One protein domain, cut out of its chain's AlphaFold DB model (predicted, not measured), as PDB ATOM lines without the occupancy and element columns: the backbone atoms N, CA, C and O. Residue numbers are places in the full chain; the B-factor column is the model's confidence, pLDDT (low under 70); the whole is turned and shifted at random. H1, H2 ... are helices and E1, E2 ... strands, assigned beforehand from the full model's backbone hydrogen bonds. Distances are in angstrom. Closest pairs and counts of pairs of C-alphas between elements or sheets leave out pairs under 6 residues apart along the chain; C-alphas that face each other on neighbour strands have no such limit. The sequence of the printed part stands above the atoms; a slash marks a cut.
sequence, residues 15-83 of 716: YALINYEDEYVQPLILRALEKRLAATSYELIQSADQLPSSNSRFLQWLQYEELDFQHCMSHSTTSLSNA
ATOM      1  N   TYR A  15      82.767  76.040  48.989       94.88
ATOM      2  CA  TYR A  15      83.002  76.339  50.396       94.88
ATOM      3  C   TYR A  15      83.744  77.672  50.473       94.88
ATOM      4  O   TYR A  15      84.819  77.806  49.898       94.88
ATOM      5  N   ALA A  16      83.156  78.676  51.112       95.38
ATOM      6  CA  ALA A  16      83.683  80.031  51.169       95.38
ATOM      7  C   ALA A  16      84.053  80.395  52.610       95.38
ATOM      8  O   ALA A  16      83.193  80.433  53.490       95.38
ATOM      9  N   LEU A  17      85.336  80.672  52.830       96.00
ATOM     10  CA  LEU A  17      85.873  81.208  54.074       96.00
ATOM     11  C   LEU A  17      86.097  82.709  53.883       96.00
ATOM     12  O   LEU A  17      86.874  83.115  53.016       96.00
ATOM     13  N   ILE A  18      85.369  83.527  54.648       95.06
ATOM     14  CA  ILE A  18      85.326  84.983  54.464       95.06
ATOM     15  C   ILE A  18      85.573  85.679  55.796       95.06
ATOM     16  O   ILE A  18      84.688  85.726  56.654       95.06
ATOM     17  N   ASN A  19      86.753  86.267  55.930       92.69
ATOM     18  CA  ASN A  19      87.164  87.067  57.078       92.69
ATOM     19  C   ASN A  19      88.100  88.184  56.608       92.69
ATOM     20  O   ASN A  19      89.316  88.042  56.596       92.69
ATOM     21  N   TYR A  20      87.525  89.298  56.166       88.44
ATOM     22  CA  TYR A  20      88.293  90.463  55.726       88.44
ATOM     23  C   TYR A  20      88.687  91.384  56.897       88.44
ATOM     24  O   TYR A  20      89.373  92.373  56.684       88.44
ATOM     25  N   GLU A  21      88.227  91.104  58.124       87.38
ATOM     26  CA  GLU A  21      88.523  91.870  59.352       87.38
ATOM     27  C   GLU A  21      88.210  93.383  59.302       87.38
ATOM     28  O   GLU A  21      88.681  94.161  60.129       87.38
ATOM     29  N   ASP A  22      87.365  93.819  58.363       86.62
ATOM     30  CA  ASP A  22      86.899  95.204  58.270       86.62
ATOM     31  C   ASP A  22      85.374  95.278  58.410       86.62
ATOM     32  O   ASP A  22      84.629  94.813  57.545       86.62
ATOM     33  N   GLU A  23      84.906  95.938  59.472       87.12
ATOM     34  CA  GLU A  23      83.484  96.184  59.754       87.12
ATOM     35  C   GLU A  23      82.714  96.852  58.599       87.12
ATOM     36  O   GLU A  23      81.509  96.634  58.451       87.12
ATOM     37  N   TYR A  24      83.386  97.655  57.766       86.38
ATOM     38  CA  TYR A  24      82.784  98.325  56.613       86.38
ATOM     39  C   TYR A  24      82.664  97.394  55.400       86.38
ATOM     40  O   TYR A  24      81.629  97.378  54.731       86.38
ATOM     41  N   VAL A  25      83.708  96.610  55.120       89.06
ATOM     42  CA  VAL A  25      83.849  95.836  53.874       89.06
ATOM     43  C   VAL A  25      83.252  94.437  53.990       89.06
ATOM     44  O   VAL A  25      82.582  93.979  53.063       89.06
ATOM     45  N   GLN A  26      83.429  93.778  55.138       92.06
ATOM     46  CA  GLN A  26      82.910  92.438  55.419       92.06
ATOM     47  C   GLN A  26      81.422  92.277  55.040       92.06
ATOM     48  O   GLN A  26      81.096  91.356  54.282       92.06
ATOM     49  N   PRO A  27      80.487  93.152  55.479       93.12
ATOM     50  CA  PRO A  27      79.082  93.011  55.099       93.12
ATOM     51  C   PRO A  27      78.826  93.245  53.603       93.12
ATOM     52  O   PRO A  27      77.861  92.700  53.069       93.12
ATOM     53  N   LEU A  28      79.654  94.038  52.917       92.44
ATOM     54  CA  LEU A  28      79.518  94.290  51.479       92.44
ATOM     55  C   LEU A  28      79.929  93.065  50.657       92.44
ATOM     56  O   LEU A  28      79.223  92.710  49.715       92.44
ATOM     57  N   ILE A  29      81.004  92.374  51.054       93.00
ATOM     58  CA  ILE A  29      81.436  91.116  50.422       93.00
ATOM     59  C   ILE A  29      80.338  90.052  50.551       93.00
ATOM     60  O   ILE A  29      79.954  89.427  49.562       93.00
ATOM     61  N   LEU A  30      79.786  89.874  51.757       94.31
ATOM     62  CA  LEU A  30      78.733  88.882  52.004       94.31
ATOM     63  C   LEU A  30      77.475  89.153  51.168       94.31
ATOM     64  O   LEU A  30      76.936  88.229  50.559       94.31
ATOM     65  N   ARG A  31      77.044  90.418  51.077       92.69
ATOM     66  CA  ARG A  31      75.907  90.818  50.231       92.69
ATOM     67  C   ARG A  31      76.179  90.607  48.748       92.69
ATOM     68  O   ARG A  31      75.284  90.168  48.030       92.69
ATOM     69  N   ALA A  32      77.395  90.895  48.284       92.00
ATOM     70  CA  ALA A  32      77.772  90.666  46.895       92.00
ATOM     71  C   ALA A  32      77.668  89.179  46.529       92.00
ATOM     72  O   ALA A  32      77.110  88.845  45.483       92.00
ATOM     73  N   LEU A  33      78.125  88.282  47.409       91.81
ATOM     74  CA  LEU A  33      77.995  86.837  47.211       91.81
ATOM     75  C   LEU A  33      76.536  86.379  47.246       91.81
ATOM     76  O   LEU A  33      76.124  85.666  46.339       91.81
ATOM     77  N   GLU A  34      75.745  86.832  48.222       92.12
ATOM     78  CA  GLU A  34      74.317  86.496  48.322       92.12
ATOM     79  C   GLU A  34      73.530  86.944  47.080       92.12
ATOM     80  O   GLU A  34      72.644  86.239  46.598       92.12
ATOM     81  N   LYS A  35      73.867  88.114  46.531       91.19
ATOM     82  CA  LYS A  35      73.195  88.684  45.362       91.19
ATOM     83  C   LYS A  35      73.627  88.040  44.049       91.19
ATOM     84  O   LYS A  35      72.832  87.984  43.110       91.19
ATOM     85  N   ARG A  36      74.896  87.636  43.931       89.44
ATOM     86  CA  ARG A  36      75.474  87.151  42.668       89.44
ATOM     87  C   ARG A  36      75.562  85.635  42.565       89.44
ATOM     88  O   ARG A  36      75.600  85.139  41.439       89.44
ATOM     89  N   LEU A  37      75.584  84.908  43.677       88.00
ATOM     90  CA  LEU A  37      75.611  83.448  43.716       88.00
ATOM     91  C   LEU A  37      74.265  82.911  44.204       88.00
ATOM     92  O   LEU A  37      73.622  83.490  45.074       88.00
ATOM     93  N   ALA A  38      73.835  81.773  43.662       86.19
ATOM     94  CA  ALA A  38      72.637  81.115  44.164       86.19
ATOM     95  C   ALA A  38      72.879  80.620  45.601       86.19
ATOM     96  O   ALA A  38      73.929  80.058  45.901       86.19
ATOM     97  N   ALA A  39      71.884  80.735  46.484       82.50
ATOM     98  CA  ALA A  39      72.009  80.283  47.877       82.50
ATOM     99  C   ALA A  39      72.367  78.786  48.017       82.50
ATOM    100  O   ALA A  39      72.860  78.347  49.050       82.50
ATOM    101  N   THR A  40      72.121  77.984  46.978       84.12
ATOM    102  CA  THR A  40      72.484  76.561  46.925       84.12
ATOM    103  C   THR A  40      73.890  76.302  46.384       84.12
ATOM    104  O   THR A  40      74.392  75.193  46.554       84.12
ATOM    105  N   SER A  41      74.534  77.280  45.735       86.38
ATOM    106  CA  SER A  41      75.835  77.095  45.079       86.38
ATOM    107  C   SER A  41      77.030  77.296  46.006       86.38
ATOM    108  O   SER A  41      78.133  76.903  45.634       86.38
ATOM    109  N   TYR A  42      76.847  77.891  47.188       91.94
ATOM    110  CA  TYR A  42      77.934  78.104  48.144       91.94
ATOM    111  C   TYR A  42      77.536  77.808  49.598       91.94
ATOM    112  O   TYR A  42      76.359  77.764  49.948       91.94
ATOM    113  N   GLU A  43      78.536  77.556  50.438       93.25
ATOM    114  CA  GLU A  43      78.433  77.369  51.886       93.25
ATOM    115  C   GLU A  43      79.466  78.244  52.582       93.25
ATOM    116  O   GLU A  43      80.634  78.220  52.206       93.25
ATOM    117  N   LEU A  44      79.051  78.994  53.601       93.12
ATOM    118  CA  LEU A  44      79.984  79.742  54.436       93.12
ATOM    119  C   LEU A  44      80.576  78.813  55.495       93.12
ATOM    120  O   LEU A  44      79.829  78.210  56.265       93.12
ATOM    121  N   ILE A  45      81.904  78.732  55.536       93.81
ATOM    122  CA  ILE A  45      82.651  77.972  56.542       93.81
ATOM    123  C   ILE A  45      83.434  78.921  57.453       93.81
ATOM    124  O   ILE A  45      83.714  80.059  57.081       93.81
ATOM    125  N   GLN A  46      83.787  78.450  58.649       90.81
ATOM    126  CA  GLN A  46      84.562  79.227  59.634       90.81
ATOM    127  C   GLN A  46      86.044  78.843  59.685       90.81
ATOM    128  O   GLN A  46      86.860  79.627  60.149       90.81
ATOM    129  N   SER A  47      86.389  77.634  59.238       89.31
ATOM    130  CA  SER A  47      87.765  77.130  59.183       89.31
ATOM    131  C   SER A  47      87.919  76.201  57.985       89.31
ATOM    132  O   SER A  47      86.962  75.521  57.602       89.31
ATOM    133  N   ALA A  48      89.132  76.127  57.436       86.94
ATOM    134  CA  ALA A  48      89.501  75.174  56.392       86.94
ATOM    135  C   ALA A  48      89.297  73.704  56.819       86.94
ATOM    136  O   ALA A  48      89.065  72.849  55.969       86.94
ATOM    137  N   ASP A  49      89.275  73.399  58.123       87.31
ATOM    138  CA  ASP A  49      89.016  72.043  58.639       87.31
ATOM    139  C   ASP A  49      87.601  71.529  58.329       87.31
ATOM    140  O   ASP A  49      87.333  70.330  58.384       87.31
ATOM    141  N   GLN A  50      86.673  72.437  58.014       88.31
ATOM    142  CA  GLN A  50      85.294  72.104  57.658       88.31
ATOM    143  C   GLN A  50      85.164  71.650  56.195       88.31
ATOM    144  O   GLN A  50      84.067  71.298  55.756       88.31
ATOM    145  N   LEU A  51      86.262  71.648  55.429       88.19
ATOM    146  CA  LEU A  51      86.273  71.163  54.057       88.19
ATOM    147  C   LEU A  51      86.039  69.639  54.022       88.19
ATOM    148  O   LEU A  51      86.794  68.886  54.634       88.19
ATOM    149  N   PRO A  52      85.052  69.145  53.246       87.19
ATOM    150  CA  PRO A  52      84.784  67.705  53.154       87.19
ATOM    151  C   PRO A  52      85.941  66.894  52.561       87.19
ATOM    152  O   PRO A  52      86.072  65.697  52.811       87.19
ATOM    153  N   SER A  53      86.746  67.531  51.709       85.69
ATOM    154  CA  SER A  53      87.905  66.941  51.053       85.69
ATOM    155  C   SER A  53      88.907  68.035  50.700       85.69
ATOM    156  O   SER A  53      88.523  69.189  50.514       85.69
ATOM    157  N   SER A  54      90.178  67.672  50.534       79.69
ATOM    158  CA  SER A  54      91.217  68.630  50.138       79.69
ATOM    159  C   SER A  54      91.002  69.200  48.725       79.69
ATOM    160  O   SER A  54      91.398  70.321  48.450       79.69
ATOM    161  N   ASN A  55      90.300  68.470  47.849       84.00
ATOM    162  CA  ASN A  55      89.978  68.884  46.476       84.00
ATOM    163  C   ASN A  55      88.607  69.575  46.349       84.00
ATOM    164  O   ASN A  55      88.090  69.725  45.239       84.00
ATOM    165  N   SER A  56      87.977  69.952  47.462       89.38
ATOM    166  CA  SER A  56      86.720  70.700  47.426       89.38
ATOM    167  C   SER A  56      86.926  72.079  46.786       89.38
ATOM    168  O   SER A  56      88.003  72.667  46.872       89.38
ATOM    169  N   ARG A  57      85.884  72.613  46.136       93.69
ATOM    170  CA  ARG A  57      85.898  73.983  45.603       93.69
ATOM    171  C   ARG A  57      85.953  74.956  46.772       93.69
ATOM    172  O   ARG A  57      84.978  75.055  47.513       93.69
ATOM    173  N   PHE A  58      87.074  75.640  46.935       95.25
ATOM    174  CA  PHE A  58      87.358  76.432  48.119       95.25
ATOM    175  C   PHE A  58      87.663  77.883  47.744       95.25
ATOM    176  O   PHE A  58      88.567  78.150  46.958       95.25
ATOM    177  N   LEU A  59      86.902  78.822  48.294       96.56
ATOM    178  CA  LEU A  59      87.128  80.256  48.160       96.56
ATOM    179  C   LEU A  59      87.672  80.797  49.482       96.56
ATOM    180  O   LEU A  59      87.004  80.695  50.510       96.56
ATOM    181  N   GLN A  60      88.847  81.412  49.426       96.38
ATOM    182  CA  GLN A  60      89.456  82.145  50.528       96.38
ATOM    183  C   GLN A  60      89.380  83.640  50.222       96.38
ATOM    184  O   GLN A  60      90.032  84.123  49.293       96.38
ATOM    185  N   TRP A  61      88.566  84.361  50.991       96.19
ATOM    186  CA  TRP A  61      88.517  85.819  50.958       96.19
ATOM    187  C   TRP A  61      88.851  86.362  52.346       96.19
ATOM    188  O   TRP A  61      87.967  86.635  53.159       96.19
ATOM    189  N   LEU A  62      90.151  86.457  52.614       95.50
ATOM    190  CA  LEU A  62      90.704  86.730  53.936       95.50
ATOM    191  C   LEU A  62      91.665  87.915  53.915       95.50
ATOM    192  O   LEU A  62      92.016  88.426  52.843       95.50
ATOM    193  N   GLN A  63      92.103  88.338  55.099       93.75
ATOM    194  CA  GLN A  63      93.281  89.189  55.216       93.75
ATOM    195  C   GLN A  63      94.536  88.460  54.746       93.75
ATOM    196  O   GLN A  63      94.623  87.235  54.801       93.75
ATOM    197  N   TYR A  64      95.520  89.227  54.274       93.94
ATOM    198  CA  TYR A  64      96.706  88.659  53.638       93.94
ATOM    199  C   TYR A  64      97.445  87.632  54.511       93.94
ATOM    200  O   TYR A  64      97.830  86.584  54.003       93.94
ATOM    201  N   GLU A  65      97.601  87.919  55.804       92.75
ATOM    202  CA  GLU A  65      98.329  87.059  56.750       92.75
ATOM    203  C   GLU A  65      97.539  85.806  57.162       92.75
ATOM    204  O   GLU A  65      98.118  84.836  57.643       92.75
ATOM    205  N   GLU A  66      96.219  85.801  56.955       94.06
ATOM    206  CA  GLU A  66      95.349  84.665  57.281       94.06
ATOM    207  C   GLU A  66      95.172  83.689  56.107       94.06
ATOM    208  O   GLU A  66      94.575  82.622  56.265       94.06
ATOM    209  N   LEU A  67      95.655  84.043  54.913       93.94
ATOM    210  CA  LEU A  67      95.515  83.208  53.726       93.94
ATOM    211  C   LEU A  67      96.394  81.957  53.810       93.94
ATOM    212  O   LEU A  67      97.617  82.036  53.924       93.94
ATOM    213  N   ASP A  68      95.783  80.787  53.612       94.06
ATOM    214  CA  ASP A  68      96.525  79.539  53.455       94.06
ATOM    215  C   ASP A  68      97.043  79.413  52.013       94.06
ATOM    216  O   ASP A  68      96.439  78.788  51.124       94.06
ATOM    217  N   PHE A  69      98.190  80.046  51.769       92.69
ATOM    218  CA  PHE A  69      98.880  79.981  50.483       92.69
ATOM    219  C   PHE A  69      99.390  78.577  50.158       92.69
ATOM    220  O   PHE A  69      99.440  78.205  48.983       92.69
ATOM    221  N   GLN A  70      99.723  77.766  51.166       92.69
ATOM    222  CA  GLN A  70     100.171  76.392  50.952       92.69
ATOM    223  C   GLN A  70      99.034  75.535  50.379       92.69
ATOM    224  O   GLN A  70      99.241  74.775  49.422       92.69
ATOM    225  N   HIS A  71      97.817  75.695  50.899       91.25
ATOM    226  CA  HIS A  71      96.627  75.070  50.339       91.25
ATOM    227  C   HIS A  71      96.346  75.575  48.915       91.25
ATOM    228  O   HIS A  71      96.135  74.759  48.015       91.25
ATOM    229  N   CYS A  72      96.428  76.890  48.672       90.50
ATOM    230  CA  CYS A  72      96.232  77.465  47.332       90.50
ATOM    231  C   CYS A  72      97.217  76.901  46.298       90.50
ATOM    232  O   CYS A  72      96.834  76.622  45.163       90.50
ATOM    233  N   MET A  73      98.484  76.721  46.676       90.69
ATOM    234  CA  MET A  73      99.515  76.185  45.783       90.69
ATOM    235  C   MET A  73      99.348  74.685  45.519       90.69
ATOM    236  O   MET A  73      99.619  74.222  44.411       90.69
ATOM    237  N   SER A  74      98.901  73.922  46.519       92.31
ATOM    238  CA  SER A  74      98.669  72.476  46.382       92.31
ATOM    239  C   SER A  74      97.378  72.137  45.630       92.31
ATOM    240  O   SER A  74      97.313  71.092  44.985       92.31
ATOM    241  N   HIS A  75      96.388  73.035  45.643       91.56
ATOM    242  CA  HIS A  75      95.057  72.831  45.065       91.56
ATOM    243  C   HIS A  75      94.708  73.909  44.028       91.56
ATOM    244  O   HIS A  75      93.633  74.511  44.055       91.56
ATOM    245  N   SER A  76      95.616  74.143  43.078       90.12
ATOM    246  CA  SER A  76      95.547  75.270  42.134       90.12
ATOM    247  C   SER A  76      94.329  75.289  41.204       90.12
ATOM    248  O   SER A  76      94.012  76.321  40.630       90.12
ATOM    249  N   THR A  77      93.615  74.178  41.030       90.56
ATOM    250  CA  THR A  77      92.402  74.132  40.194       90.56
ATOM    251  C   THR A  77      91.105  74.259  40.986       90.56
ATOM    252  O   THR A  77      90.048  74.431  40.385       90.56
ATOM    253  N   THR A  78      91.149  74.108  42.312       92.75
ATOM    254  CA  THR A  78      89.948  74.041  43.162       92.75
ATOM    255  C   THR A  78      89.926  75.100  44.254       92.75
ATOM    256  O   THR A  78      88.835  75.434  44.709       92.75
ATOM    257  N   SER A  79      91.076  75.655  44.647       95.12
ATOM    258  CA  SER A  79      91.181  76.714  45.651       95.12
ATOM    259  C   SER A  79      91.501  78.071  45.020       95.12
ATOM    260  O   SER A  79      92.446  78.168  44.238       95.12
ATOM    261  N   LEU A  80      90.735  79.105  45.377       96.88
ATOM    262  CA  LEU A  80      90.875  80.488  44.913       96.88
ATOM    263  C   LEU A  80      91.174  81.428  46.090       96.88
ATOM    264  O   LEU A  80      90.425  81.409  47.067       96.88
ATOM    265  N   SER A  81      92.199  82.280  45.975       96.69
ATOM    266  CA  SER A  81      92.541  83.315  46.971       96.69
ATOM    267  C   SER A  81      92.302  84.743  46.469       96.69
ATOM    268  O   SER A  81      92.444  85.017  45.277       96.69
ATOM    269  N   ASN A  82      92.014  85.675  47.384       96.94
ATOM    270  CA  ASN A  82      91.873  87.114  47.107       96.94
ATOM    271  C   ASN A  82      93.190  87.920  47.172       96.94
ATOM    272  O   ASN A  82      93.142  89.152  47.242       96.94
ATOM    273  N   ALA A  83      94.349  87.253  47.147       97.31
ATOM    274  CA  ALA A  83      95.650  87.908  47.015       97.31
ATOM    275  C   ALA A  83      96.678  87.041  46.277       97.31
ATOM    276  O   ALA A  83      96.652  85.807  46.374       97.31
TER     277      ALA A  83
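AT A GLANCE: This is residues 15 to 83 of the 716 residues of the protein "TTL-domain-containing protein" of Sporormia fimetaria CBS 119925 (UniProt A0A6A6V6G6). A small, twisted sheet of four parallel strands has one helix packed over each face: H1 over E1 on one face, H2 over the edge strand E4 on the other. The 69 printed residues run E1, H1, E2, E3, H2, E4, and the sheet's order is E2, E1, E3, E4. The class is mixed, helices and strands. The whole is compact, with a radius of gyration of the C-alphas of 11.8 A and spans of 31 by 29 by 18 A.

IN THESE COORDINATES: Find C-alpha 15 at (83.002, 76.339, 50.396); from there E1 runs to residue 19, 13.3 A. Next come H1, residues 26 to 36, 15.7 A, and E2, residues 42 to 45. E3, residues 57 to 62, spans 16.0 A. H2 is residues 69 to 74, and E4, residues 79 to 81, ends at C-alpha 81, (92.541, 83.315, 46.971).

HOW THE PARTS SIT: Start at E1 and E3, parallel at 4 degrees, with N 17 and O 59 2.9 A apart. On the other side of E1, E2 is parallel at 50 degrees; N 16 and O 43 are 2.8 A apart. E4 is parallel to E3 at 18 degrees, with N 60 and O 80 2.8 A apart. H1 is on the sheet at a height of 10.1 A, along E1 at 7 degrees on the local plane; their closest C-alphas, Asn 19 and Gln 26, are 7.0 A apart. On the opposite face, H2 has a height of 7.7 A and runs along E4 at 26 degrees on the local plane; the closest C-alphas, Cys 72 and Ser 79, are 5.4 A apart. E1, H1, E2 and E3, H2, E4 are strand-helix-strand units, parallel neighbour strands joined through a helix, with right-handed crossovers. In both helices every O i to N i+4 pair is within hydrogen-bond range.

THE WHOLE: Look to Tyr 24 and Ser 53 for the farthest C-alphas, 32.3 A apart. The link from E2 to E3 is long, 11 residues. Residues 35 to 40, of which 35 and 36 belong to H1, stand free. The printed part has no cut, and no printed residue is under 70 in pLDDT.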